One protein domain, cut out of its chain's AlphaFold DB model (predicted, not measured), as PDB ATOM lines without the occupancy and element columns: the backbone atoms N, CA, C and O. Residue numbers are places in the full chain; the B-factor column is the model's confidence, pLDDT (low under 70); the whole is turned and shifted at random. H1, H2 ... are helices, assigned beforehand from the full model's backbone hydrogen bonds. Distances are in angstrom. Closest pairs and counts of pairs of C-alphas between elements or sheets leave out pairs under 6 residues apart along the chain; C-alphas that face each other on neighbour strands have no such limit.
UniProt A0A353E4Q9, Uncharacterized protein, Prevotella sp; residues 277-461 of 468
ATOM      1  N   PHE A 277      23.064 -46.317  41.011       91.44
ATOM      2  CA  PHE A 277      22.403 -45.095  40.580       91.44
ATOM      3  C   PHE A 277      21.522 -45.339  39.356       91.44
ATOM      4  O   PHE A 277      21.866 -46.136  38.484       91.44
ATOM      5  N   ASP A 278      20.432 -44.580  39.253       88.06
ATOM      6  CA  ASP A 278      19.544 -44.630  38.093       88.06
ATOM      7  C   ASP A 278      20.270 -44.190  36.814       88.06
ATOM      8  O   ASP A 278      20.992 -43.180  36.808       88.06
ATOM      9  N   GLN A 279      20.035 -44.935  35.731       90.12
ATOM     10  CA  GLN A 279      20.573 -44.683  34.394       90.12
ATOM     11  C   GLN A 279      19.413 -44.444  33.421       90.12
ATOM     12  O   GLN A 279      18.563 -45.312  33.226       90.12
ATOM     13  N   GLN A 280      19.363 -43.269  32.793       88.62
ATOM     14  CA  GLN A 280      18.336 -42.921  31.802       88.62
ATOM     15  C   GLN A 280      18.748 -43.342  30.384       88.62
ATOM     16  O   GLN A 280      18.889 -42.518  29.476       88.62
ATOM     17  N   GLY A 281      18.972 -44.646  30.207       88.62
ATOM     18  CA  GLY A 281      19.414 -45.227  28.939       88.62
ATOM     19  C   GLY A 281      20.769 -44.683  28.481       88.62
ATOM     20  O   GLY A 281      21.524 -44.103  29.267       88.62
ATOM     21  N   MET A 282      21.085 -44.846  27.193       90.50
ATOM     22  CA  MET A 282      22.408 -44.482  26.670       90.50
ATOM     23  C   MET A 282      22.769 -43.008  26.864       90.50
ATOM     24  O   MET A 282      23.935 -42.705  27.099       90.50
ATOM     25  N   ASN A 283      21.783 -42.107  26.902       89.50
ATOM     26  CA  ASN A 283      22.012 -40.680  27.139       89.50
ATOM     27  C   ASN A 283      22.684 -40.375  28.491       89.50
ATOM     28  O   ASN A 283      23.289 -39.317  28.633       89.50
ATOM     29  N   SER A 284      22.597 -41.284  29.469       89.88
ATOM     30  CA  SER A 284      23.287 -41.167  30.763       89.88
ATOM     31  C   SER A 284      24.773 -41.550  30.718       89.88
ATOM     32  O   SER A 284      25.521 -41.219  31.639       89.88
ATOM     33  N   ILE A 285      25.212 -42.222  29.648       91.69
ATOM     34  CA  ILE A 285      26.606 -42.618  29.404       91.69
ATOM     35  C   ILE A 285      27.244 -41.730  28.334       91.69
ATOM     36  O   ILE A 285      28.336 -41.206  28.533       91.69
ATOM     37  N   MET A 286      26.538 -41.546  27.219       89.31
ATOM     38  CA  MET A 286      26.923 -40.704  26.096       89.31
ATOM     39  C   MET A 286      25.652 -40.146  25.458       89.31
ATOM     40  O   MET A 286      24.822 -40.898  24.948       89.31
ATOM     41  N   THR A 287      25.496 -38.825  25.474       86.31
ATOM     42  CA  THR A 287      24.376 -38.183  24.784       86.31
ATOM     43  C   THR A 287      24.738 -37.858  23.340       86.31
ATOM     44  O   THR A 287      25.858 -37.449  23.046       86.31
ATOM     45  N   SER A 288      23.768 -38.017  22.444       80.06
ATOM     46  CA  SER A 288      23.826 -37.518  21.069       80.06
ATOM     47  C   SER A 288      23.175 -36.138  20.909       80.06
ATOM     48  O   SER A 288      23.151 -35.591  19.808       80.06
ATOM     49  N   ASP A 289      22.640 -35.553  21.988       79.44
ATOM     50  CA  ASP A 289      21.882 -34.302  21.943       79.44
ATOM     51  C   ASP A 289      22.778 -33.065  22.140       79.44
ATOM     52  O   ASP A 289      22.763 -32.406  23.182       79.44
ATOM     53  N   PHE A 290      23.553 -32.715  21.111       80.38
ATOM     54  CA  PHE A 290      24.468 -31.561  21.095       80.38
ATOM     55  C   PHE A 290      23.769 -30.198  20.885       80.38
ATOM     56  O   PHE A 290      24.349 -29.263  20.338       80.38
ATOM     57  N   LYS A 291      22.519 -30.028  21.337       77.88
ATOM     58  CA  LYS A 291      21.735 -28.784  21.148       77.88
ATOM     59  C   LYS A 291      22.324 -27.536  21.797       77.88
ATOM     60  O   LYS A 291      21.913 -26.425  21.464       77.88
ATOM     61  N   THR A 292      23.208 -27.696  22.778       83.25
ATOM     62  CA  THR A 292      23.795 -26.569  23.502       83.25
ATOM     63  C   THR A 292      25.308 -26.700  23.569       83.25
ATOM     64  O   THR A 292      25.861 -27.796  23.693       83.25
ATOM     65  N   LEU A 293      25.983 -25.555  23.543       85.38
ATOM     66  CA  LEU A 293      27.434 -25.479  23.672       85.38
ATOM     67  C   LEU A 293      27.909 -26.049  25.023       85.38
ATOM     68  O   LEU A 293      28.934 -26.712  25.091       85.38
ATOM     69  N   GLN A 294      27.115 -25.884  26.084       86.56
ATOM     70  CA  GLN A 294      27.370 -26.464  27.406       86.56
ATOM     71  C   GLN A 294      27.473 -27.996  27.354       86.56
ATOM     72  O   GLN A 294      28.377 -28.570  27.955       86.56
ATOM     73  N   VAL A 295      26.559 -28.658  26.636       88.62
ATOM     74  CA  VAL A 295      26.584 -30.121  26.477       88.62
ATOM     75  C   VAL A 295      27.775 -30.552  25.624       88.62
ATOM     76  O   VAL A 295      28.427 -31.533  25.962       88.62
ATOM     77  N   SER A 296      28.117 -29.789  24.584       91.00
ATOM     78  CA  SER A 296      29.292 -30.062  23.743       91.00
ATOM     79  C   SER A 296      30.599 -30.004  24.546       91.00
ATOM     80  O   SER A 296      31.425 -30.912  24.465       91.00
ATOM     81  N   MET A 297      30.743 -28.992  25.407       92.38
ATOM     82  CA  MET A 297      31.874 -28.863  26.332       92.38
ATOM     83  C   MET A 297      31.893 -29.971  27.393       92.38
ATOM     84  O   MET A 297      32.960 -30.471  27.729       92.38
ATOM     85  N   LEU A 298      30.736 -30.394  27.911       94.00
ATOM     86  CA  LEU A 298      30.676 -31.544  28.819       94.00
ATOM     87  C   LEU A 298      31.112 -32.832  28.112       94.00
ATOM     88  O   LEU A 298      31.888 -33.607  28.666       94.00
ATOM     89  N   MET A 299      30.624 -33.070  26.895       94.50
ATOM     90  CA  MET A 299      30.959 -34.271  26.137       94.50
ATOM     91  C   MET A 299      32.436 -34.322  25.759       94.50
ATOM     92  O   MET A 299      33.020 -35.400  25.796       94.50
ATOM     93  N   MET A 300      33.074 -33.176  25.503       95.50
ATOM     94  CA  MET A 300      34.532 -33.087  25.390       95.50
ATOM     95  C   MET A 300      35.231 -33.724  26.604       95.50
ATOM     96  O   MET A 300      36.171 -34.499  26.424       95.50
ATOM     97  N   ASP A 301      34.787 -33.424  27.827       96.38
ATOM     98  CA  ASP A 301      35.366 -34.004  29.043       96.38
ATOM     99  C   ASP A 301      35.007 -35.475  29.221       96.38
ATOM    100  O   ASP A 301      35.882 -36.274  29.548       96.38
ATOM    101  N   VAL A 302      33.758 -35.856  28.936       96.50
ATOM    102  CA  VAL A 302      33.304 -37.253  29.005       96.50
ATOM    103  C   VAL A 302      34.109 -38.131  28.044       96.50
ATOM    104  O   VAL A 302      34.622 -39.172  28.452       96.50
ATOM    105  N   TYR A 303      34.307 -37.701  26.795       96.12
ATOM    106  CA  TYR A 303      35.132 -38.427  25.830       96.12
ATOM    107  C   TYR A 303      36.593 -38.499  26.261       96.12
ATOM    108  O   TYR A 303      37.227 -39.547  26.120       96.12
ATOM    109  N   TYR A 304      37.127 -37.423  26.844       97.12
ATOM    110  CA  TYR A 304      38.476 -37.464  27.392       97.12
ATOM    111  C   TYR A 304      38.582 -38.488  28.524       97.12
ATOM    112  O   TYR A 304      39.512 -39.294  28.517       97.12
ATOM    113  N   ALA A 305      37.614 -38.528  29.444       96.62
ATOM    114  CA  ALA A 305      37.549 -39.497  30.538       96.62
ATOM    115  C   ALA A 305      37.423 -40.942  30.034       96.62
ATOM    116  O   ALA A 305      38.103 -41.835  30.536       96.62
ATOM    117  N   MET A 306      36.658 -41.167  28.960       95.94
ATOM    118  CA  MET A 306      36.582 -42.453  28.255       95.94
ATOM    119  C   MET A 306      37.909 -42.873  27.609       95.94
ATOM    120  O   MET A 306      38.066 -44.037  27.252       95.94
ATOM    121  N   GLY A 307      38.877 -41.964  27.463       95.19
ATOM    122  CA  GLY A 307      40.126 -42.200  26.733       95.19
ATOM    123  C   GLY A 307      40.007 -41.946  25.229       95.19
ATOM    124  O   GLY A 307      40.969 -42.168  24.500       95.19
ATOM    125  N   TYR A 308      38.863 -41.443  24.760       94.62
ATOM    126  CA  TYR A 308      38.618 -41.115  23.361       94.62
ATOM    127  C   TYR A 308      39.148 -39.708  23.038       94.62
ATOM    128  O   TYR A 308      38.401 -38.749  22.827       94.62
ATOM    129  N   VAL A 309      40.478 -39.594  23.000       95.50
ATOM    130  CA  VAL A 309      41.223 -38.332  22.827       95.50
ATOM    131  C   VAL A 309      40.775 -37.549  21.589       95.50
ATOM    132  O   VAL A 309      40.510 -36.352  21.687       95.50
ATOM    133  N   ASN A 310      40.629 -38.216  20.442       92.69
ATOM    134  CA  ASN A 310      40.296 -37.547  19.181       92.69
ATOM    135  C   ASN A 310      38.864 -36.987  19.162       92.69
ATOM    136  O   ASN A 310      38.659 -35.878  18.673       92.69
ATOM    137  N   MET A 311      37.894 -37.679  19.772       92.31
ATOM    138  CA  MET A 311      36.538 -37.139  19.948       92.31
ATOM    139  C   MET A 311      36.518 -35.946  20.902       92.31
ATOM    140  O   MET A 311      35.856 -34.947  20.633       92.31
ATOM    141  N   SER A 312      37.299 -36.005  21.983       95.81
ATOM    142  CA  SER A 312      37.476 -34.851  22.867       95.81
ATOM    143  C   SER A 312      38.063 -33.651  22.114       95.81
ATOM    144  O   SER A 312      37.569 -32.531  22.246       95.81
ATOM    145  N   GLN A 313      39.075 -33.882  21.270       96.44
ATOM    146  CA  GLN A 313      39.671 -32.847  20.430       96.44
ATOM    147  C   GLN A 313      38.664 -32.251  19.440       96.44
ATOM    148  O   GLN A 313      38.622 -31.029  19.310       96.44
ATOM    149  N   LEU A 314      37.850 -33.080  18.777       93.44
ATOM    150  CA  LEU A 314      36.817 -32.610  17.851       93.44
ATOM    151  C   LEU A 314      35.802 -31.715  18.568       93.44
ATOM    152  O   LEU A 314      35.603 -30.574  18.157       93.44
ATOM    153  N   CYS A 315      35.227 -32.187  19.680       94.25
ATOM    154  CA  CYS A 315      34.267 -31.400  20.455       94.25
ATOM    155  C   CYS A 315      34.871 -30.074  20.930       94.25
ATOM    156  O   CYS A 315      34.189 -29.048  20.911       94.25
ATOM    157  N   ALA A 316      36.144 -30.079  21.343       96.44
ATOM    158  CA  ALA A 316      36.835 -28.867  21.760       96.44
ATOM    159  C   ALA A 316      37.032 -27.880  20.603       96.44
ATOM    160  O   ALA A 316      36.834 -26.684  20.790       96.44
ATOM    161  N   PHE A 317      37.398 -28.376  19.420       95.31
ATOM    162  CA  PHE A 317      37.604 -27.562  18.226       95.31
ATOM    163  C   PHE A 317      36.297 -26.916  17.750       95.31
ATOM    164  O   PHE A 317      36.229 -25.696  17.629       95.31
ATOM    165  N   GLU A 318      35.238 -27.707  17.565       93.00
ATOM    166  CA  GLU A 318      33.930 -27.202  17.125       93.00
ATOM    167  C   GLU A 318      33.345 -26.197  18.121       93.00
ATOM    168  O   GLU A 318      32.886 -25.120  17.739       93.00
ATOM    169  N   SER A 319      33.429 -26.514  19.419       92.62
ATOM    170  CA  SER A 319      32.970 -25.605  20.469       92.62
ATOM    171  C   SER A 319      33.751 -24.290  20.450       92.62
ATOM    172  O   SER A 319      33.174 -23.237  20.701       92.62
ATOM    173  N   GLN A 320      35.048 -24.328  20.141       93.44
ATOM    174  CA  GLN A 320      35.893 -23.141  20.145       93.44
ATOM    175  C   GLN A 320      35.575 -22.209  18.970       93.44
ATOM    176  O   GLN A 320      35.504 -20.990  19.155       93.44
ATOM    177  N   GLU A 321      35.293 -22.776  17.797       90.06
ATOM    178  CA  GLU A 321      34.805 -22.028  16.634       90.06
ATOM    179  C   GLU A 321      33.447 -21.368  16.925       90.06
ATOM    180  O   GLU A 321      33.264 -20.184  16.649       90.06
ATOM    181  N   CYS A 322      32.527 -22.062  17.610       85.44
ATOM    182  CA  CYS A 322      31.274 -21.458  18.089       85.44
ATOM    183  C   CYS A 322      31.478 -20.337  19.129       85.44
ATOM    184  O   CYS A 322      30.533 -19.613  19.462       85.44
ATOM    185  N   MET A 323      32.683 -20.207  19.686       84.31
ATOM    186  CA  MET A 323      33.018 -19.260  20.746       84.31
ATOM    187  C   MET A 323      33.920 -18.115  20.292       84.31
ATOM    188  O   MET A 323      34.520 -17.446  21.138       84.31
ATOM    189  N   ASP A 324      33.999 -17.877  18.984       82.88
ATOM    190  CA  ASP A 324      34.857 -16.863  18.367       82.88
ATOM    191  C   ASP A 324      36.334 -17.029  18.754       82.88
ATOM    192  O   ASP A 324      37.079 -16.048  18.826       82.88
ATOM    193  N   ASN A 325      36.766 -18.265  19.034       85.38
ATOM    194  CA  ASN A 325      38.145 -18.582  19.391       85.38
ATOM    195  C   ASN A 325      38.636 -17.938  20.708       85.38
ATOM    196  O   ASN A 325      39.829 -17.666  20.883       85.38
ATOM    197  N   LYS A 326      37.725 -17.717  21.671       87.50
ATOM    198  CA  LYS A 326      38.020 -16.996  22.925       87.50
ATOM    199  C   LYS A 326      38.074 -17.846  24.189       87.50
ATOM    200  O   LYS A 326      38.590 -17.357  25.196       87.50
ATOM    201  N   SER A 327      37.582 -19.085  24.186       93.94
ATOM    202  CA  SER A 327      37.518 -19.888  25.412       93.94
ATOM    203  C   SER A 327      38.913 -20.367  25.830       93.94
ATOM    204  O   SER A 327      39.510 -21.183  25.123       93.94
ATOM    205  N   PRO A 328      39.448 -19.942  26.991       94.88
ATOM    206  CA  PRO A 328      40.714 -20.481  27.473       94.88
ATOM    207  C   PRO A 328      40.588 -21.966  27.826       94.88
ATOM    208  O   PRO A 328      41.528 -22.730  27.629       94.88
ATOM    209  N   TYR A 329      39.413 -22.396  28.294       94.88
ATOM    210  CA  TYR A 329      39.187 -23.778  28.686       94.88
ATOM    211  C   TYR A 329      39.344 -24.747  27.508       94.88
ATOM    212  O   TYR A 329      40.073 -25.737  27.607       94.88
ATOM    213  N   LEU A 330      38.718 -24.425  26.377       96.56
ATOM    214  CA  LEU A 330      38.819 -25.227  25.160       96.56
ATOM    215  C   LEU A 330      40.240 -25.223  24.594       96.56
ATOM    216  O   LEU A 330      40.730 -26.266  24.163       96.56
ATOM    217  N   TRP A 331      40.951 -24.092  24.682       97.06
ATOM    218  CA  TRP A 331      42.364 -24.049  24.307       97.06
ATOM    219  C   TRP A 331      43.227 -24.985  25.143       97.06
ATOM    220  O   TRP A 331      44.093 -25.649  24.583       97.06
ATOM    221  N   GLN A 332      42.993 -25.091  26.453       97.50
ATOM    222  CA  GLN A 332      43.753 -26.025  27.286       97.50
ATOM    223  C   GLN A 332      43.541 -27.473  26.842       97.50
ATOM    224  O   GLN A 332      44.515 -28.216  26.715       97.50
ATOM    225  N   ARG A 333      42.291 -27.861  26.541       97.62
ATOM    226  CA  ARG A 333      42.009 -29.200  26.008       97.62
ATOM    227  C   ARG A 333      42.721 -29.422  24.679       97.62
ATOM    228  O   ARG A 333      43.384 -30.438  24.526       97.62
ATOM    229  N   LEU A 334      42.618 -28.472  23.750       98.38
ATOM    230  CA  LEU A 334      43.257 -28.564  22.437       98.38
ATOM    231  C   LEU A 334      44.786 -28.626  22.534       98.38
ATOM    232  O   LEU A 334      45.411 -29.320  21.738       98.38
ATOM    233  N   VAL A 335      45.406 -27.946  23.499       98.56
ATOM    234  CA  VAL A 335      46.844 -28.087  23.772       98.56
ATOM    235  C   VAL A 335      47.170 -29.516  24.196       98.56
ATOM    236  O   VAL A 335      48.041 -30.132  23.583       98.56
ATOM    237  N   ASP A 336      46.475 -30.046  25.206       98.12
ATOM    238  CA  ASP A 336      46.750 -31.383  25.739       98.12
ATOM    239  C   ASP A 336      46.526 -32.467  24.666       98.12
ATOM    240  O   ASP A 336      47.419 -33.280  24.434       98.12
ATOM    241  N   THR A 337      45.417 -32.425  23.918       98.19
ATOM    242  CA  THR A 337      45.124 -33.430  22.876       98.19
ATOM    243  C   THR A 337      46.067 -33.346  21.673       98.19
ATOM    244  O   THR A 337      46.466 -34.377  21.132       98.19
ATOM    245  N   ASN A 338      46.507 -32.148  21.264       98.31
ATOM    246  CA  ASN A 338      47.515 -32.022  20.203       98.31
ATOM    247  C   ASN A 338      48.904 -32.474  20.673       98.31
ATOM    248  O   ASN A 338      49.651 -33.052  19.884       98.31
ATOM    249  N   ILE A 339      49.256 -32.261  21.948       98.38
ATOM    250  CA  ILE A 339      50.468 -32.845  22.535       98.38
ATOM    251  C   ILE A 339      50.352 -34.368  22.523       98.38
ATOM    252  O   ILE A 339      51.277 -35.025  22.061       98.38
ATOM    253  N   GLU A 340      49.232 -34.946  22.953       97.31
ATOM    254  CA  GLU A 340      48.999 -36.397  22.953       97.31
ATOM    255  C   GLU A 340      49.105 -37.000  21.546       97.31
ATOM    256  O   GLU A 340      49.806 -37.998  21.376       97.31
ATOM    257  N   ASN A 341      48.540 -36.343  20.530       95.44
ATOM    258  CA  ASN A 341      48.644 -36.737  19.119       95.44
ATOM    259  C   ASN A 341      50.031 -36.490  18.485       95.44
ATOM    260  O   ASN A 341      50.287 -36.925  17.367       95.44
ATOM    261  N   GLY A 342      50.940 -35.779  19.161       96.00
ATOM    262  CA  GLY A 342      52.257 -35.421  18.608       96.00
ATOM    263  C   GLY A 342      52.224 -34.254  17.613       96.00
ATOM    264  O   GLY A 342      53.250 -33.905  17.027       96.00
ATOM    265  N   ALA A 343      51.078 -33.588  17.463       97.25
ATOM    266  CA  ALA A 343      50.885 -32.385  16.658       97.25
ATOM    267  C   ALA A 343      51.441 -31.130  17.370       97.25
ATOM    268  O   ALA A 343      50.747 -30.135  17.596       97.25
ATOM    269  N   TYR A 344      52.729 -31.160  17.726       98.25
ATOM    270  CA  TYR A 344      53.373 -30.147  18.569       98.25
ATOM    271  C   TYR A 344      53.315 -28.729  17.998       98.25
ATOM    272  O   TYR A 344      53.138 -27.776  18.752       98.25
ATOM    273  N   ALA A 345      53.404 -28.579  16.675       98.25
ATOM    274  CA  ALA A 345      53.314 -27.270  16.028       98.25
ATOM    275  C   ALA A 345      51.933 -26.617  16.223       98.25
ATOM    276  O   ALA A 345      51.833 -25.396  16.334       98.25
ATOM    277  N   VAL A 346      50.865 -27.420  16.277       97.88
ATOM    278  CA  VAL A 346      49.500 -26.940  16.528       97.88
ATOM    279  C   VAL A 346      49.335 -26.602  18.007       97.88
ATOM    280  O   VAL A 346      48.892 -25.501  18.332       97.88
ATOM    281  N   ALA A 347      49.791 -27.486  18.901       98.31
ATOM    282  CA  ALA A 347      49.789 -27.226  20.340       98.31
ATOM    283  C   ALA A 347      50.540 -25.931  20.691       98.31
ATOM    284  O   ALA A 347      50.060 -25.135  21.495       98.31
ATOM    285  N   GLU A 348      51.685 -25.670  20.049       98.50
ATOM    286  CA  GLU A 348      52.452 -24.447  20.281       98.50
ATOM    287  C   GLU A 348      51.660 -23.181  19.908       98.50
ATOM    288  O   GLU A 348      51.730 -22.183  20.630       98.50
ATOM    289  N   LYS A 349      50.876 -23.199  18.819       97.25
ATOM    290  CA  LYS A 349      50.022 -22.056  18.445       97.25
ATOM    291  C   LYS A 349      49.028 -21.724  19.559       97.25
ATOM    292  O   LYS A 349      48.900 -20.559  19.924       97.25
ATOM    293  N   TYR A 350      48.379 -22.733  20.134       97.44
ATOM    294  CA  TYR A 350      47.411 -22.540  21.216       97.44
ATOM    295  C   TYR A 350      48.079 -22.156  22.545       97.44
ATOM    296  O   TYR A 350      47.573 -21.285  23.253       97.44
ATOM    297  N   ILE A 351      49.259 -22.709  22.850       98.31
ATOM    298  CA  ILE A 351      50.076 -22.281  23.999       98.31
ATOM    299  C   ILE A 351      50.392 -20.785  23.898       98.31
ATOM    300  O   ILE A 351      50.187 -20.059  24.868       98.31
ATOM    301  N   LYS A 352      50.819 -20.296  22.723       97.00
ATOM    302  CA  LYS A 352      51.121 -18.871  22.505       97.00
ATOM    303  C   LYS A 352      49.919 -17.962  22.785       97.00
ATOM    304  O   LYS A 352      50.118 -16.851  23.269       97.00
ATOM    305  N   LEU A 353      48.692 -18.413  22.504       95.12
ATOM    306  CA  LEU A 353      47.472 -17.669  22.842       95.12
ATOM    307  C   LEU A 353      47.261 -17.620  24.360       95.12
ATOM    308  O   LEU A 353      47.110 -16.542  24.928       95.12
ATOM    309  N   LEU A 354      47.318 -18.771  25.034       97.00
ATOM    310  CA  LEU A 354      47.110 -18.861  26.485       97.00
ATOM    311  C   LEU A 354      48.195 -18.136  27.298       97.00
ATOM    312  O   LEU A 354      47.901 -17.581  28.356       97.00
ATOM    313  N   GLU A 355      49.429 -18.064  26.793       97.00
ATOM    314  CA  GLU A 355      50.523 -17.285  27.392       97.00
ATOM    315  C   GLU A 355      50.242 -15.776  27.449       97.00
ATOM    316  O   GLU A 355      50.852 -15.074  28.261       97.00
ATOM    317  N   ARG A 356      49.316 -15.285  26.616       95.69
ATOM    318  CA  ARG A 356      48.833 -13.897  26.617       95.69
ATOM    319  C   ARG A 356      47.657 -13.680  27.567       95.69
ATOM    320  O   ARG A 356      47.085 -12.602  27.553       95.69
ATOM    321  N   THR A 357      47.260 -14.655  28.375       95.81
ATOM    322  CA  THR A 357      46.214 -14.465  29.396       95.81
ATOM    323  C   THR A 357      46.841 -14.182  30.761       95.81
ATOM    324  O   THR A 357      48.035 -14.395  30.960       95.81
ATOM    325  N   LEU A 358      46.059 -13.697  31.726       94.81
ATOM    326  CA  LEU A 358      46.541 -13.559  33.105       94.81
ATOM    327  C   LEU A 358      46.517 -14.905  33.845       94.81
ATOM    328  O   LEU A 358      47.529 -15.319  34.401       94.81
ATOM    329  N   ALA A 359      45.376 -15.597  33.813       94.56
ATOM    330  CA  ALA A 359      45.127 -16.788  34.623       94.56
ATOM    331  C   ALA A 359      45.806 -18.069  34.104       94.56
ATOM    332  O   ALA A 359      46.232 -18.902  34.901       94.56
ATOM    333  N   TYR A 360      45.932 -18.237  32.783       96.44
ATOM    334  CA  TYR A 360      46.374 -19.503  32.178       96.44
ATOM    335  C   TYR A 360      47.828 -19.487  31.709       96.44
ATOM    336  O   TYR A 360      48.335 -20.499  31.223       96.44
ATOM    337  N   ARG A 361      48.523 -18.358  31.868       96.62
ATOM    338  CA  ARG A 361      49.886 -18.161  31.362       96.62
ATOM    339  C   ARG A 361      50.887 -19.157  31.923       96.62
ATOM    340  O   ARG A 361      51.686 -19.696  31.163       96.62
ATOM    341  N   ASP A 362      50.859 -19.399  33.228       97.56
ATOM    342  CA  ASP A 362      51.835 -20.290  33.860       97.56
ATOM    343  C   ASP A 362      51.553 -21.755  33.517       97.56
ATOM    344  O   ASP A 362      52.478 -22.495  33.184       97.56
ATOM    345  N   TRP A 363      50.273 -22.137  33.463       97.38
ATOM    346  CA  TRP A 363      49.858 -23.441  32.943       97.38
ATOM    347  C   TRP A 363      50.324 -23.649  31.492       97.38
ATOM    348  O   TRP A 363      50.850 -24.707  31.155       97.38
ATOM    349  N   ALA A 364      50.197 -22.636  30.630       97.88
ATOM    350  CA  ALA A 364      50.601 -22.731  29.227       97.88
ATOM    351  C   ALA A 364      52.125 -22.855  29.066       97.88
ATOM    352  O   ALA A 364      52.601 -23.679  28.282       97.88
ATOM    353  N   LYS A 365      52.900 -22.094  29.849       97.81
ATOM    354  CA  LYS A 365      54.368 -22.198  29.875       97.81
ATOM    355  C   LYS A 365      54.837 -23.577  30.328       97.81
ATOM    356  O   LYS A 365      55.755 -24.126  29.727       97.81
ATOM    357  N   ASP A 366      54.193 -24.145  31.349       97.38
ATOM    358  CA  ASP A 366      54.483 -25.494  31.845       97.38
ATOM    359  C   ASP A 366      54.376 -26.541  30.726       97.38
ATOM    360  O   ASP A 366      55.239 -27.413  30.592       97.38
ATOM    361  N   ARG A 367      53.373 -26.401  29.846       97.38
ATOM    362  CA  ARG A 367      53.157 -27.310  28.713       97.38
ATOM    363  C   ARG A 367      54.245 -27.273  27.647       97.38
ATOM    364  O   ARG A 367      54.399 -28.260  26.927       97.38
ATOM    365  N   ARG A 368      55.072 -26.224  27.580       97.88
ATOM    366  CA  ARG A 368      56.178 -26.161  26.610       97.88
ATOM    367  C   ARG A 368      57.198 -27.286  26.778       97.88
ATOM    368  O   ARG A 368      57.776 -27.698  25.779       97.88
ATOM    369  N   ARG A 369      57.387 -27.837  27.989       97.38
ATOM    370  CA  ARG A 369      58.346 -28.940  28.230       97.38
ATOM    371  C   ARG A 369      58.039 -30.215  27.436       97.38
ATOM    372  O   ARG A 369      58.916 -31.059  27.268       97.38
ATOM    373  N   PHE A 370      56.789 -30.363  27.005       98.25
ATOM    374  CA  PHE A 370      56.305 -31.514  26.251       98.25
ATOM    375  C   PHE A 370      56.431 -31.332  24.736       98.25
ATOM    376  O   PHE A 370      56.383 -32.317  24.001       98.25
ATOM    377  N   LEU A 371      56.599 -30.096  24.255       97.94
ATOM    378  CA  LEU A 371      56.693 -29.820  22.825       97.94
ATOM    379  C   LEU A 371      57.956 -30.461  22.250       97.94
ATOM    380  O   LEU A 371      59.053 -30.254  22.765       97.94
ATOM    381  N   TYR A 372      57.785 -31.232  21.175       97.75
ATOM    382  CA  TYR A 372      58.868 -31.937  20.480       97.75
ATOM    383  C   TYR A 372      59.669 -32.895  21.383       97.75
ATOM    384  O   TYR A 372      60.811 -33.233  21.079       97.75
ATOM    385  N   ASN A 373      59.075 -33.354  22.492       97.31
ATOM    386  CA  ASN A 373      59.723 -34.227  23.465       97.31
ATOM    387  C   ASN A 373      58.834 -35.429  23.818       97.31
ATOM    388  O   ASN A 373      58.219 -35.493  24.885       97.31
ATOM    389  N   ASP A 374      58.810 -36.427  22.931       97.00
ATOM    390  CA  ASP A 374      58.014 -37.649  23.116       97.00
ATOM    391  C   ASP A 374      58.350 -38.403  24.404       97.00
ATOM    392  O   ASP A 374      57.478 -39.044  24.992       97.00
ATOM    393  N   LYS A 375      59.610 -38.339  24.855       97.19
ATOM    394  CA  LYS A 375      60.044 -38.990  26.094       97.19
ATOM    395  C   LYS A 375      59.370 -38.352  27.307       97.19
ATOM    396  O   LYS A 375      58.893 -39.080  28.171       97.19
ATOM    397  N   ALA A 376      59.299 -37.021  27.351       97.50
ATOM    398  CA  ALA A 376      58.596 -36.308  28.411       97.50
ATOM    399  C   ALA A 376      57.089 -36.589  28.378       97.50
ATOM    400  O   ALA A 376      56.509 -36.843  29.428       97.50
ATOM    401  N   VAL A 377      56.469 -36.618  27.190       97.69
ATOM    402  CA  VAL A 377      55.035 -36.937  27.058       97.69
ATOM    403  C   VAL A 377      54.738 -38.353  27.549       97.69
ATOM    404  O   VAL A 377      53.827 -38.543  28.343       97.69
ATOM    405  N   ARG A 378      55.527 -39.353  27.136       96.44
ATOM    406  CA  ARG A 378      55.340 -40.753  27.564       96.44
ATOM    407  C   ARG A 378      55.578 -40.969  29.060       96.44
ATOM    408  O   ARG A 378      55.016 -41.906  29.616       96.44
ATOM    409  N   ALA A 379      56.431 -40.157  29.681       97.06
ATOM    410  CA  ALA A 379      56.710 -40.228  31.111       97.06
ATOM    411  C   ALA A 379      55.627 -39.551  31.970       97.06
ATOM    412  O   ALA A 379      55.523 -39.856  33.158       97.06
ATOM    413  N   ASP A 380      54.832 -38.641  31.398       97.69
ATOM    414  CA  ASP A 380      53.726 -37.997  32.102       97.69
ATOM    415  C   ASP A 380      52.587 -38.991  32.367       97.69
ATOM    416  O   ASP A 380      52.173 -39.746  31.486       97.69
ATOM    417  N   LYS A 381      52.056 -38.978  33.594       95.31
ATOM    418  CA  LYS A 381      51.030 -39.930  34.035       95.31
ATOM    419  C   LYS A 381      49.727 -39.806  33.239       95.31
ATOM    420  O   LYS A 381      49.072 -40.819  33.011       95.31
ATOM    421  N   VAL A 382      49.332 -38.589  32.865       94.88
ATOM    422  CA  VAL A 382      48.056 -38.333  32.187       94.88
ATOM    423  C   VAL A 382      48.268 -38.346  30.680       94.88
ATOM    424  O   VAL A 382      47.702 -39.201  30.003       94.88
ATOM    425  N   LEU A 383      49.136 -37.472  30.162       97.06
ATOM    426  CA  LEU A 383      49.359 -37.336  28.719       97.06
ATOM    427  C   LEU A 383      49.934 -38.626  28.120       97.06
ATOM    428  O   LEU A 383      49.539 -39.040  27.033       97.06
ATOM    429  N   GLY A 384      50.833 -39.303  28.840       96.62
ATOM    430  CA  GLY A 384      51.416 -40.567  28.400       96.62
ATOM    431  C   GLY A 384      50.382 -41.688  28.314       96.62
ATOM    432  O   GLY A 384      50.380 -42.439  27.337       96.62
ATOM    433  N   LEU A 385      49.472 -41.774  29.290       95.44
ATOM    434  CA  LEU A 385      48.385 -42.755  29.281       95.44
ATOM    435  C   LEU A 385      47.376 -42.461  28.164       95.44
ATOM    436  O   LEU A 385      47.014 -43.370  27.422       95.44
ATOM    437  N   LYS A 386      46.970 -41.198  27.994       96.62
ATOM    438  CA  LYS A 386      46.030 -40.789  26.937       96.62
ATOM    439  C   LYS A 386      46.623 -40.953  25.540       96.62
ATOM    440  O   LYS A 386      45.929 -41.425  24.648       96.62
ATOM    441  N   ARG A 387      47.926 -40.715  25.367       96.00
ATOM    442  CA  ARG A 387      48.632 -41.024  24.116       96.00
ATOM    443  C   ARG A 387      48.561 -42.509  23.752       96.00
ATOM    444  O   ARG A 387      48.404 -42.823  22.579       96.00
ATOM    445  N   LYS A 388      48.652 -43.427  24.723       94.56
ATOM    446  CA  LYS A 388      48.484 -44.871  24.460       94.56
ATOM    447  C   LYS A 388      47.059 -45.223  24.015       94.56
ATOM    448  O   LYS A 388      46.885 -46.214  23.316       94.56
ATOM    449  N   CYS A 389      46.053 -44.447  24.427       94.38
ATOM    450  CA  CYS A 389      44.658 -44.661  24.029       94.38
ATOM    451  C   CYS A 389      44.391 -44.322  22.555       94.38
ATOM    452  O   CYS A 389      43.386 -44.769  22.008       94.38
ATOM    453  N   ILE A 390      45.269 -43.554  21.904       91.00
ATOM    454  CA  ILE A 390      45.157 -43.247  20.477       91.00
ATOM    455  C   ILE A 390      45.557 -44.503  19.691       91.00
ATOM    456  O   ILE A 390      46.719 -44.909  19.698       91.00
ATOM    457  N   PHE A 391      44.586 -45.141  19.038       79.12
ATOM    458  CA  PHE A 391      44.821 -46.314  18.199       79.12
ATOM    459  C   PHE A 391      45.240 -45.905  16.778       79.12
ATOM    460  O   PHE A 391      44.877 -44.838  16.294       79.12
ATOM    461  N   SER A 392      46.033 -46.754  16.121       68.00
ATOM    462  CA  SER A 392      46.718 -46.450  14.854       68.00
ATOM    463  C   SER A 392      45.871 -46.622  13.594       68.00
ATOM    464  O   SER A 392      46.333 -46.286  12.509       68.00
ATOM    465  N   ASP A 393      44.690 -47.222  13.709       69.38
ATOM    466  CA  ASP A 393      43.866 -47.516  12.541       69.38
ATOM    467  C   ASP A 393      43.202 -46.229  12.037       69.38
ATOM    468  O   ASP A 393      42.365 -45.654  12.735       69.38
ATOM    469  N   ASP A 394      43.516 -45.824  10.803       70.50
ATOM    470  CA  ASP A 394      42.794 -44.765  10.091       70.50
ATOM    471  C   ASP A 394      41.366 -45.238   9.791       70.50
ATOM    472  O   ASP A 394      41.070 -45.861   8.768       70.50
ATOM    473  N   LYS A 395      40.462 -44.975  10.733       73.94
ATOM    474  CA  LYS A 395      39.038 -45.297  10.649       73.94
ATOM    475  C   LYS A 395      38.224 -44.031  10.862       73.94
ATOM    476  O   LYS A 395      38.561 -43.188  11.690       73.94
ATOM    477  N   LEU A 396      37.124 -43.914  10.120       73.31
ATOM    478  CA  LEU A 396      36.117 -42.902  10.420       73.31
ATOM    479  C   LEU A 396      35.546 -43.176  11.812       73.31
ATOM    480  O   LEU A 396      35.258 -44.323  12.151       73.31
ATOM    481  N   MET A 397      35.379 -42.120  12.602       73.31
ATOM    482  CA  MET A 397      34.804 -42.231  13.941       73.31
ATOM    483  C   MET A 397      33.388 -42.810  13.868       73.31
ATOM    484  O   MET A 397      32.594 -42.416  13.011       73.31
ATOM    485  N   GLY A 398      33.081 -43.760  14.750       71.56
ATOM    486  CA  GLY A 398      31.812 -44.483  14.760       71.56
ATOM    487  C   GLY A 398      31.659 -45.514  13.639       71.56
ATOM    488  O   GLY A 398      30.570 -46.075  13.487       71.56
ATOM    489  N   ASN A 399      32.705 -45.795  12.852       74.44
ATOM    490  CA  ASN A 399      32.656 -46.855  11.851       74.44
ATOM    491  C   ASN A 399      32.551 -48.230  12.535       74.44
ATOM    492  O   ASN A 399      33.495 -48.719  13.159       74.44
ATOM    493  N   GLY A 400      31.381 -48.860  12.413       73.25
ATOM    494  CA  GLY A 400      31.042 -50.079  13.152       73.25
ATOM    495  C   GLY A 400      30.510 -49.837  14.569       73.25
ATOM    496  O   GLY A 400      30.385 -50.800  15.313       73.25
ATOM    497  N   GLY A 401      30.179 -48.591  14.928       84.44
ATOM    498  CA  GLY A 401      29.606 -48.229  16.227       84.44
ATOM    499  C   GLY A 401      30.608 -47.589  17.191       84.44
ATOM    500  O   GLY A 401      31.816 -47.784  17.099       84.44
ATOM    501  N   PHE A 402      30.094 -46.794  18.130       87.25
ATOM    502  CA  PHE A 402      30.913 -46.130  19.154       87.25
ATOM    503  C   PHE A 402      31.551 -47.130  20.136       87.25
ATOM    504  O   PHE A 402      32.654 -46.919  20.634       87.25
ATOM    505  N   ASP A 403      30.878 -48.246  20.398       90.50
ATOM    506  CA  ASP A 403      31.391 -49.347  21.207       90.50
ATOM    507  C   ASP A 403      32.606 -50.032  20.555       90.50
ATOM    508  O   ASP A 403      33.560 -50.372  21.255       90.50
ATOM    509  N   ASN A 404      32.634 -50.146  19.222       90.56
ATOM    510  CA  ASN A 404      33.786 -50.657  18.473       90.56
ATOM    511  C   ASN A 404      35.023 -49.745  18.601       90.56
ATOM    512  O   ASN A 404      36.153 -50.228  18.752       90.56
ATOM    513  N   ASP A 405      34.820 -48.425  18.603       91.12
ATOM    514  CA  ASP A 405      35.898 -47.462  18.848       91.12
ATOM    515  C   ASP A 405      36.470 -47.638  20.262       91.12
ATOM    516  O   ASP A 405      37.685 -47.767  20.436       91.12
ATOM    517  N   LEU A 406      35.606 -47.732  21.282       93.00
ATOM    518  CA  LEU A 406      36.048 -47.988  22.654       93.00
ATOM    519  C   LEU A 406      36.753 -49.345  22.788       93.00
ATOM    520  O   LEU A 406      37.783 -49.428  23.455       93.00
ATOM    521  N   ALA A 407      36.265 -50.401  22.133       92.56
ATOM    522  CA  ALA A 407      36.919 -51.709  22.125       92.56
ATOM    523  C   ALA A 407      38.328 -51.645  21.504       92.56
ATOM    524  O   ALA A 407      39.268 -52.262  22.019       92.56
ATOM    525  N   SER A 408      38.497 -50.848  20.444       92.12
ATOM    526  CA  SER A 408      39.799 -50.583  19.819       92.12
ATOM    527  C   SER A 408      40.743 -49.849  20.777       92.12
ATOM    528  O   SER A 408      41.910 -50.231  20.899       92.12
ATOM    529  N   ILE A 409      40.232 -48.872  21.536       93.62
ATOM    530  CA  ILE A 409      40.993 -48.177  22.584       93.62
ATOM    531  C   ILE A 409      41.404 -49.144  23.701       93.62
ATOM    532  O   ILE A 409      42.565 -49.133  24.099       93.62
ATOM    533  N   VAL A 410      40.511 -50.018  24.185       93.69
ATOM    534  CA  VAL A 410      40.854 -51.016  25.221       93.69
ATOM    535  C   VAL A 410      41.969 -51.946  24.735       93.69
ATOM    536  O   VAL A 410      42.883 -52.266  25.496       93.69
ATOM    537  N   LYS A 411      41.926 -52.365  23.465       91.06
ATOM    538  CA  LYS A 411      42.967 -53.208  22.864       91.06
ATOM    539  C   LYS A 411      44.313 -52.481  22.772       91.06
ATOM    540  O   LYS A 411      45.343 -53.096  23.044       91.06
ATOM    541  N   ALA A 412      44.309 -51.201  22.396       91.75
ATOM    542  CA  ALA A 412      45.515 -50.380  22.289       91.75
ATOM    543  C   ALA A 412      46.094 -49.991  23.663       91.75
ATOM    544  O   ALA A 412      47.310 -50.023  23.860       91.75
ATOM    545  N   CYS A 413      45.228 -49.682  24.632       92.81
ATOM    546  CA  CYS A 413      45.588 -49.236  25.974       92.81
ATOM    547  C   CYS A 413      44.832 -50.006  27.073       92.81
ATOM    548  O   CYS A 413      43.935 -49.462  27.724       92.81
ATOM    549  N   PRO A 414      45.240 -51.252  27.375       90.25
ATOM    550  CA  PRO A 414      44.604 -52.039  28.434       90.25
ATOM    551  C   PRO A 414      44.834 -51.468  29.850       90.25
ATOM    552  O   PRO A 414      44.170 -51.849  30.809       90.25
ATOM    553  N   GLU A 415      45.790 -50.552  30.015       91.06
ATOM    554  CA  GLU A 415      46.048 -49.869  31.290       91.06
ATOM    555  C   GLU A 415      44.946 -48.855  31.645       91.06
ATOM    556  O   GLU A 415      44.741 -48.548  32.822       91.06
ATOM    557  N   HIS A 416      44.219 -48.335  30.650       93.69
ATOM    558  CA  HIS A 416      43.197 -47.316  30.852       93.69
ATOM    559  C   HIS A 416      41.840 -47.947  31.210       93.69
ATOM    560  O   HIS A 416      40.942 -48.103  30.382       93.69
ATOM    561  N   ARG A 417      41.697 -48.305  32.492       91.88
ATOM    562  CA  ARG A 417      40.518 -49.006  33.043       91.88
ATOM    563  C   ARG A 417      39.187 -48.321  32.739       91.88
ATOM    564  O   ARG A 417      38.217 -49.008  32.436       91.88
ATOM    565  N   ALA A 418      39.155 -46.987  32.757       94.69
ATOM    566  CA  ALA A 418      37.939 -46.223  32.507       94.69
ATOM    567  C   ALA A 418      37.308 -46.546  31.142       94.69
ATOM    568  O   ALA A 418      36.091 -46.661  31.068       94.69
ATOM    569  N   THR A 419      38.096 -46.780  30.080       95.50
ATOM    570  CA  THR A 419      37.538 -47.166  28.765       95.50
ATOM    571  C   THR A 419      36.784 -48.489  28.852       95.50
ATOM    572  O   THR A 419      35.671 -48.598  28.344       95.50
ATOM    573  N   LEU A 420      37.375 -49.489  29.515       95.12
ATOM    574  CA  LEU A 420      36.756 -50.804  29.677       95.12
ATOM    575  C   LEU A 420      35.487 -50.721  30.528       95.12
ATOM    576  O   LEU A 420      34.487 -51.360  30.207       95.12
ATOM    577  N   GLU A 421      35.524 -49.932  31.603       95.75
ATOM    578  CA  GLU A 421      34.354 -49.699  32.447       95.75
ATOM    579  C   GLU A 421      33.244 -48.988  31.670       95.75
ATOM    580  O   GLU A 421      32.102 -49.424  31.718       95.75
ATOM    581  N   TYR A 422      33.563 -47.971  30.870       97.00
ATOM    582  CA  TYR A 422      32.578 -47.326  30.007       97.00
ATOM    583  C   TYR A 422      31.973 -48.285  28.983       97.00
ATOM    584  O   TYR A 422      30.751 -48.322  28.852       97.00
ATOM    585  N   LEU A 423      32.792 -49.093  28.308       96.06
ATOM    586  CA  LEU A 423      32.320 -50.082  27.339       96.06
ATOM    587  C   LEU A 423      31.375 -51.105  27.991       96.06
ATOM    588  O   LEU A 423      30.273 -51.342  27.499       96.06
ATOM    589  N   GLY A 424      31.759 -51.655  29.147       95.88
ATOM    590  CA  GLY A 424      30.902 -52.563  29.910       95.88
ATOM    591  C   GLY A 424      29.608 -51.894  30.382       95.88
ATOM    592  O   GLY A 424      28.529 -52.472  30.251       95.88
ATOM    593  N   SER A 425      29.689 -50.655  30.875       96.19
ATOM    594  CA  SER A 425      28.525 -49.864  31.281       96.19
ATOM    595  C   SER A 425      27.568 -49.596  30.123       96.19
ATOM    596  O   SER A 425      26.358 -49.697  30.315       96.19
ATOM    597  N   MET A 426      28.083 -49.296  28.928       95.19
ATOM    598  CA  MET A 426      27.259 -49.117  27.732       95.19
ATOM    599  C   MET A 426      26.487 -50.387  27.393       95.19
ATOM    600  O   MET A 426      25.277 -50.313  27.200       95.19
ATOM    601  N   TYR A 427      27.147 -51.549  27.387       95.38
ATOM    602  CA  TYR A 427      26.478 -52.817  27.090       95.38
ATOM    603  C   TYR A 427      25.391 -53.164  28.112       95.38
ATOM    604  O   TYR A 427      24.307 -53.606  27.734       95.38
ATOM    605  N   ILE A 428      25.624 -52.884  29.399       95.06
ATOM    606  CA  ILE A 428      24.604 -53.052  30.447       95.06
ATOM    607  C   ILE A 428      23.401 -52.139  30.187       95.06
ATOM    608  O   ILE A 428      22.262 -52.599  30.202       95.06
ATOM    609  N   VAL A 429      23.644 -50.848  29.948       94.06
ATOM    610  CA  VAL A 429      22.587 -49.836  29.799       94.06
ATOM    611  C   VAL A 429      21.808 -50.002  28.490       94.06
ATOM    612  O   VAL A 429      20.604 -49.753  28.464       94.06
ATOM    613  N   ALA A 430      22.464 -50.450  27.419       92.38
ATOM    614  CA  ALA A 430      21.839 -50.769  26.138       92.38
ATOM    615  C   ALA A 430      21.192 -52.169  26.104       92.38
ATOM    616  O   ALA A 430      20.572 -52.517  25.102       92.38
ATOM    617  N   ASN A 431      21.318 -52.964  27.177       91.81
ATOM    618  CA  ASN A 431      20.884 -54.365  27.247       91.81
ATOM    619  C   ASN A 431      21.487 -55.245  26.123       91.81
ATOM    620  O   ASN A 431      20.841 -56.165  25.635       91.81
ATOM    621  N   GLN A 432      22.741 -54.982  25.740       92.38
ATOM    622  CA  GLN A 432      23.530 -55.783  24.792       92.38
ATOM    623  C   GLN A 432      24.224 -56.933  25.536       92.38
ATOM    624  O   GLN A 432      25.370 -56.838  25.988       92.38
ATOM    625  N   ARG A 433      23.466 -58.006  25.784       92.50
ATOM    626  CA  ARG A 433      23.864 -59.086  26.703       92.50
ATOM    627  C   ARG A 433      25.023 -59.913  26.165       92.50
ATOM    628  O   ARG A 433      25.933 -60.254  26.924       92.50
ATOM    629  N   SER A 434      24.974 -60.250  24.878       92.25
ATOM    630  CA  SER A 434      25.948 -61.133  24.236       92.25
ATOM    631  C   SER A 434      27.344 -60.494  24.216       92.25
ATOM    632  O   SER A 434      28.343 -61.116  24.589       92.25
ATOM    633  N   GLU A 435      27.383 -59.201  23.912       93.94
ATOM    634  CA  GLU A 435      28.549 -58.337  23.843       93.94
ATOM    635  C   GLU A 435      29.153 -58.148  25.233       93.94
ATOM    636  O   GLU A 435      30.358 -58.336  25.419       93.94
ATOM    637  N   PHE A 436      28.314 -57.887  26.243       95.25
ATOM    638  CA  PHE A 436      28.760 -57.789  27.631       95.25
ATOM    639  C   PHE A 436      29.401 -59.091  28.133       95.25
ATOM    640  O   PHE A 436      30.492 -59.067  28.708       95.25
ATOM    641  N   LEU A 437      28.757 -60.243  27.914       93.81
ATOM    642  CA  LEU A 437      29.290 -61.537  28.352       93.81
ATOM    643  C   LEU A 437      30.594 -61.892  27.622       93.81
ATOM    644  O   LEU A 437      31.520 -62.419  28.248       93.81
ATOM    645  N   SER A 438      30.697 -61.562  26.331       93.81
ATOM    646  CA  SER A 438      31.928 -61.707  25.549       93.81
ATOM    647  C   SER A 438      33.063 -60.844  26.113       93.81
ATOM    648  O   SER A 438      34.157 -61.353  26.377       93.81
ATOM    649  N   LEU A 439      32.780 -59.570  26.417       93.88
ATOM    650  CA  LEU A 439      33.733 -58.644  27.030       93.88
ATOM    651  C   LEU A 439      34.246 -59.173  28.378       93.88
ATOM    652  O   LEU A 439      35.453 -59.185  28.630       93.88
ATOM    653  N   MET A 440      33.346 -59.663  29.236       93.75
ATOM    654  CA  MET A 440      33.726 -60.244  30.527       93.75
ATOM    655  C   MET A 440      34.574 -61.504  30.348       93.75
ATOM    656  O   MET A 440      35.580 -61.659  31.034       93.75
ATOM    657  N   LYS A 441      34.227 -62.389  29.405       91.38
ATOM    658  CA  LYS A 441      35.023 -63.591  29.107       91.38
ATOM    659  C   LYS A 441      36.439 -63.241  28.644       91.38
ATOM    660  O   LYS A 441      37.379 -63.940  29.011       91.38
ATOM    661  N   GLN A 442      36.586 -62.177  27.860       91.56
ATOM    662  CA  GLN A 442      37.871 -61.746  27.320       91.56
ATOM    663  C   GLN A 442      38.788 -61.126  28.383       91.56
ATOM    664  O   GLN A 442      39.985 -61.409  28.386       91.56
ATOM    665  N   TYR A 443      38.251 -60.281  29.269       91.00
ATOM    666  CA  TYR A 443      39.076 -59.478  30.181       91.00
ATOM    667  C   TYR A 443      39.099 -59.966  31.634       91.00
ATOM    668  O   TYR A 443      39.983 -59.547  32.385       91.00
ATOM    669  N   LYS A 444      38.203 -60.868  32.049       88.56
ATOM    670  CA  LYS A 444      38.194 -61.420  33.414       88.56
ATOM    671  C   LYS A 444      39.544 -62.049  33.772       88.56
ATOM    672  O   LYS A 444      40.009 -62.965  33.102       88.56
ATOM    673  N   GLY A 445      40.145 -61.592  34.872       83.06
ATOM    674  CA  GLY A 445      41.412 -62.126  35.388       83.06
ATOM    675  C   GLY A 445      42.651 -61.653  34.621       83.06
ATOM    676  O   GLY A 445      43.763 -62.088  34.919       83.06
ATOM    677  N   THR A 446      42.488 -60.752  33.649       88.06
ATOM    678  CA  THR A 446      43.610 -60.087  32.974       88.06
ATOM    679  C   THR A 446      44.147 -58.930  33.822       88.06
ATOM    680  O   THR A 446      43.515 -58.488  34.780       88.06
ATOM    681  N   LYS A 447      45.303 -58.367  33.443       82.56
ATOM    682  CA  LYS A 447      45.833 -57.144  34.080       82.56
ATOM    683  C   LYS A 447      44.875 -55.946  33.961       82.56
ATOM    684  O   LYS A 447      44.891 -55.073  34.827       82.56
ATOM    685  N   THR A 448      44.056 -55.925  32.912       79.31
ATOM    686  CA  THR A 448      43.056 -54.892  32.597       79.31
ATOM    687  C   THR A 448      41.869 -54.943  33.564       79.31
ATOM    688  O   THR A 448      41.401 -53.902  34.017       79.31
ATOM    689  N   MET A 449      41.417 -56.151  33.929       86.19
ATOM    690  CA  MET A 449      40.334 -56.396  34.890       86.19
ATOM    691  C   MET A 449      40.709 -57.554  35.835       86.19
ATOM    692  O   MET A 449      40.287 -58.698  35.632       86.19
ATOM    693  N   PRO A 450      41.521 -57.278  36.874       84.56
ATOM    694  CA  PRO A 450      41.977 -58.311  37.803       84.56
ATOM    695  C   PRO A 450      40.839 -58.839  38.689       84.56
ATOM    696  O   PRO A 450      40.811 -60.020  39.021       84.56
ATOM    697  N   HIS A 451      39.882 -57.976  39.034       87.94
ATOM    698  CA  HIS A 451      38.653 -58.301  39.755       87.94
ATOM    699  C   HIS A 451      37.453 -57.815  38.935       87.94
ATOM    700  O   HIS A 451      37.553 -56.776  38.282       87.94
ATOM    701  N   ILE A 452      36.340 -58.557  38.953       91.06
ATOM    702  CA  ILE A 452      35.109 -58.149  38.262       91.06
ATOM    703  C   ILE A 452      34.371 -57.138  39.140       91.06
ATOM    704  O   ILE A 452      33.973 -57.507  40.245       91.06
ATOM    705  N   PRO A 453      34.118 -55.912  38.659       94.81
ATOM    706  CA  PRO A 453      33.412 -54.916  39.451       94.81
ATOM    707  C   PRO A 453      32.012 -55.355  39.898       94.81
ATOM    708  O   PRO A 453      31.330 -56.085  39.180       94.81
ATOM    709  N   ALA A 454      31.542 -54.896  41.059       95.56
ATOM    710  CA  ALA A 454      30.303 -55.376  41.676       95.56
ATOM    711  C   ALA A 454      29.063 -55.205  40.782       95.56
ATOM    712  O   ALA A 454      28.251 -56.130  40.657       95.56
ATOM    713  N   SER A 455      28.919 -54.054  40.113       95.94
ATOM    714  CA  SER A 455      27.801 -53.855  39.182       95.94
ATOM    715  C   SER A 455      27.908 -54.778  37.965       95.94
ATOM    716  O   SER A 455      26.893 -55.278  37.481       95.94
ATOM    717  N   PHE A 456      29.126 -55.067  37.501       95.81
ATOM    718  CA  PHE A 456      29.352 -55.982  36.382       95.81
ATOM    719  C   PHE A 456      29.082 -57.432  36.779       95.81
ATOM    720  O   PHE A 456      28.428 -58.148  36.028       95.81
ATOM    721  N   ALA A 457      29.492 -57.854  37.976       94.50
ATOM    722  CA  ALA A 457      29.196 -59.182  38.507       94.50
ATOM    723  C   ALA A 457      27.679 -59.417  38.604       94.50
ATOM    724  O   ALA A 457      27.181 -60.460  38.179       94.50
ATOM    725  N   LYS A 458      26.931 -58.412  39.076       93.94
ATOM    726  CA  LYS A 458      25.465 -58.463  39.124       93.94
ATOM    727  C   LYS A 458      24.843 -58.542  37.726       93.94
ATOM    728  O   LYS A 458      23.933 -59.337  37.511       93.94
ATOM    729  N   ALA A 459      25.343 -57.761  36.767       93.94
ATOM    730  CA  ALA A 459      24.884 -57.835  35.379       93.94
ATOM    731  C   ALA A 459      25.180 -59.205  34.740       93.94
ATOM    732  O   ALA A 459      24.316 -59.756  34.063       93.94
ATOM    733  N   MET A 460      26.351 -59.795  35.014       93.31
ATOM    734  CA  MET A 460      26.703 -61.141  34.548       93.31
ATOM    735  C   MET A 460      25.727 -62.200  35.066       93.31
ATOM    736  O   MET A 460      25.341 -63.084  34.307       93.31
ATOM    737  N   GLU A 461      25.316 -62.119  36.335       92.19
ATOM    738  CA  GLU A 461      24.349 -63.058  36.909       92.19
ATOM    739  C   GLU A 461      22.983 -62.962  36.212       92.19
ATOM    740  O   GLU A 461      22.373 -63.980  35.885       92.19
TER     741      GLU A 461
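This is residues 277 to 461 of the 468 residues of an uncharacterized protein of Prevotella sp (UniProt A0A353E4Q9). Two lobes of helices sit end to end: in the larger, H1 to H5 run back and forth side by side, each folding back against the one before, and in the smaller, H8, H9 and H10 do the same, with H11 near H9 and H10. Short H6 and H7 run along the ends of the larger lobe, and H7, with the last residues of H1, joins it to the smaller one. The printed part has 185 residues with eleven named helices, H1 to H11 in order along the chain, and no named strand; the class is all helix. It is compact, with a radius of gyration of the C-alphas of 17.8 A, and the C-alphas span 56 by 39 by 30 A.

Start at the longest helix, H1, residues 293 to 306: find C-alpha 293 at (27.434, -25.479, 23.672) and follow it for 19.8 A to C-alpha 306 at (36.582, -42.453, 28.255). H2, residues 309 to 321, covers 18.6 A, and H3, residues 328 to 340, covers 18.5 A. Next come H4, residues 344 to 354, 15.1 A long, and H5, residues 361 to 370, 15.7 A long. H6 is residues 374 to 379 and H7 residues 383 to 389. Beyond them look for H8, residues 402 to 412, 15.5 A; H9, residues 417 to 429, 18.2 A; and H10, residues 433 to 443, 15.6 A. H11, residues 454 to 461, ends at C-alpha 461, at (24.349, -63.058, 36.909).

From H1, look first to H2: the two form a helical hairpin at a shallow tilt of 17 degrees, and their closest C-alphas, those of Met 300 and Ser 312, are 4.3 A apart. H2 and H3 form the next hairpin, at a shallow tilt of 34 degrees, only just short of steep, with C-alphas of Ala 316 and Leu 330 closest at 5.4 A. H3, H4 and H5 make an up and down bundle, each helix running against the one before; the closest C-alphas are Val 335 and Ala 347 at 4.6 A for H3 and H4, and Ile 351 and Ala 364 at 5.3 A for H4 and H5. H7 is the hub, touching H2, H3, H6 and H8. With H6 it touches only at the corner, and with H2 only just, through Val 309 alone of H2 and with 3 pairs of C-alphas within 8 A. On H8 its closest C-alphas are those of Cys 389 and Ile 409, 5.3 A apart, at a steep tilt of 65 degrees. H1 touches H9 with residues 305 to 306 alone, at a steep tilt of 66 degrees; the C-alphas of Met 306 and Thr 419 are 4.8 A apart. H8 and H9 form a hairpin at 29 degrees, and H9 and H10 another at 21 degrees, where the C-alphas of Tyr 427 and Phe 436 are 5.5 A apart. H11 touches no helix but is near H9 and H10. In the backbone, every O i to N i+4 pair is within hydrogen-bond range in each helix but H5, which has 3 of 6.

The two C-alphas farthest apart, those of Arg 356 and Glu 461, are 55.9 A apart. The printed part has no cut. The link from H7 to H8, residues 390 to 401, is long, and residues 277 to 292 before H1 hold no named element. Mean pLDDT of the printed part is 92.3; residues 392 to 393 are under 70.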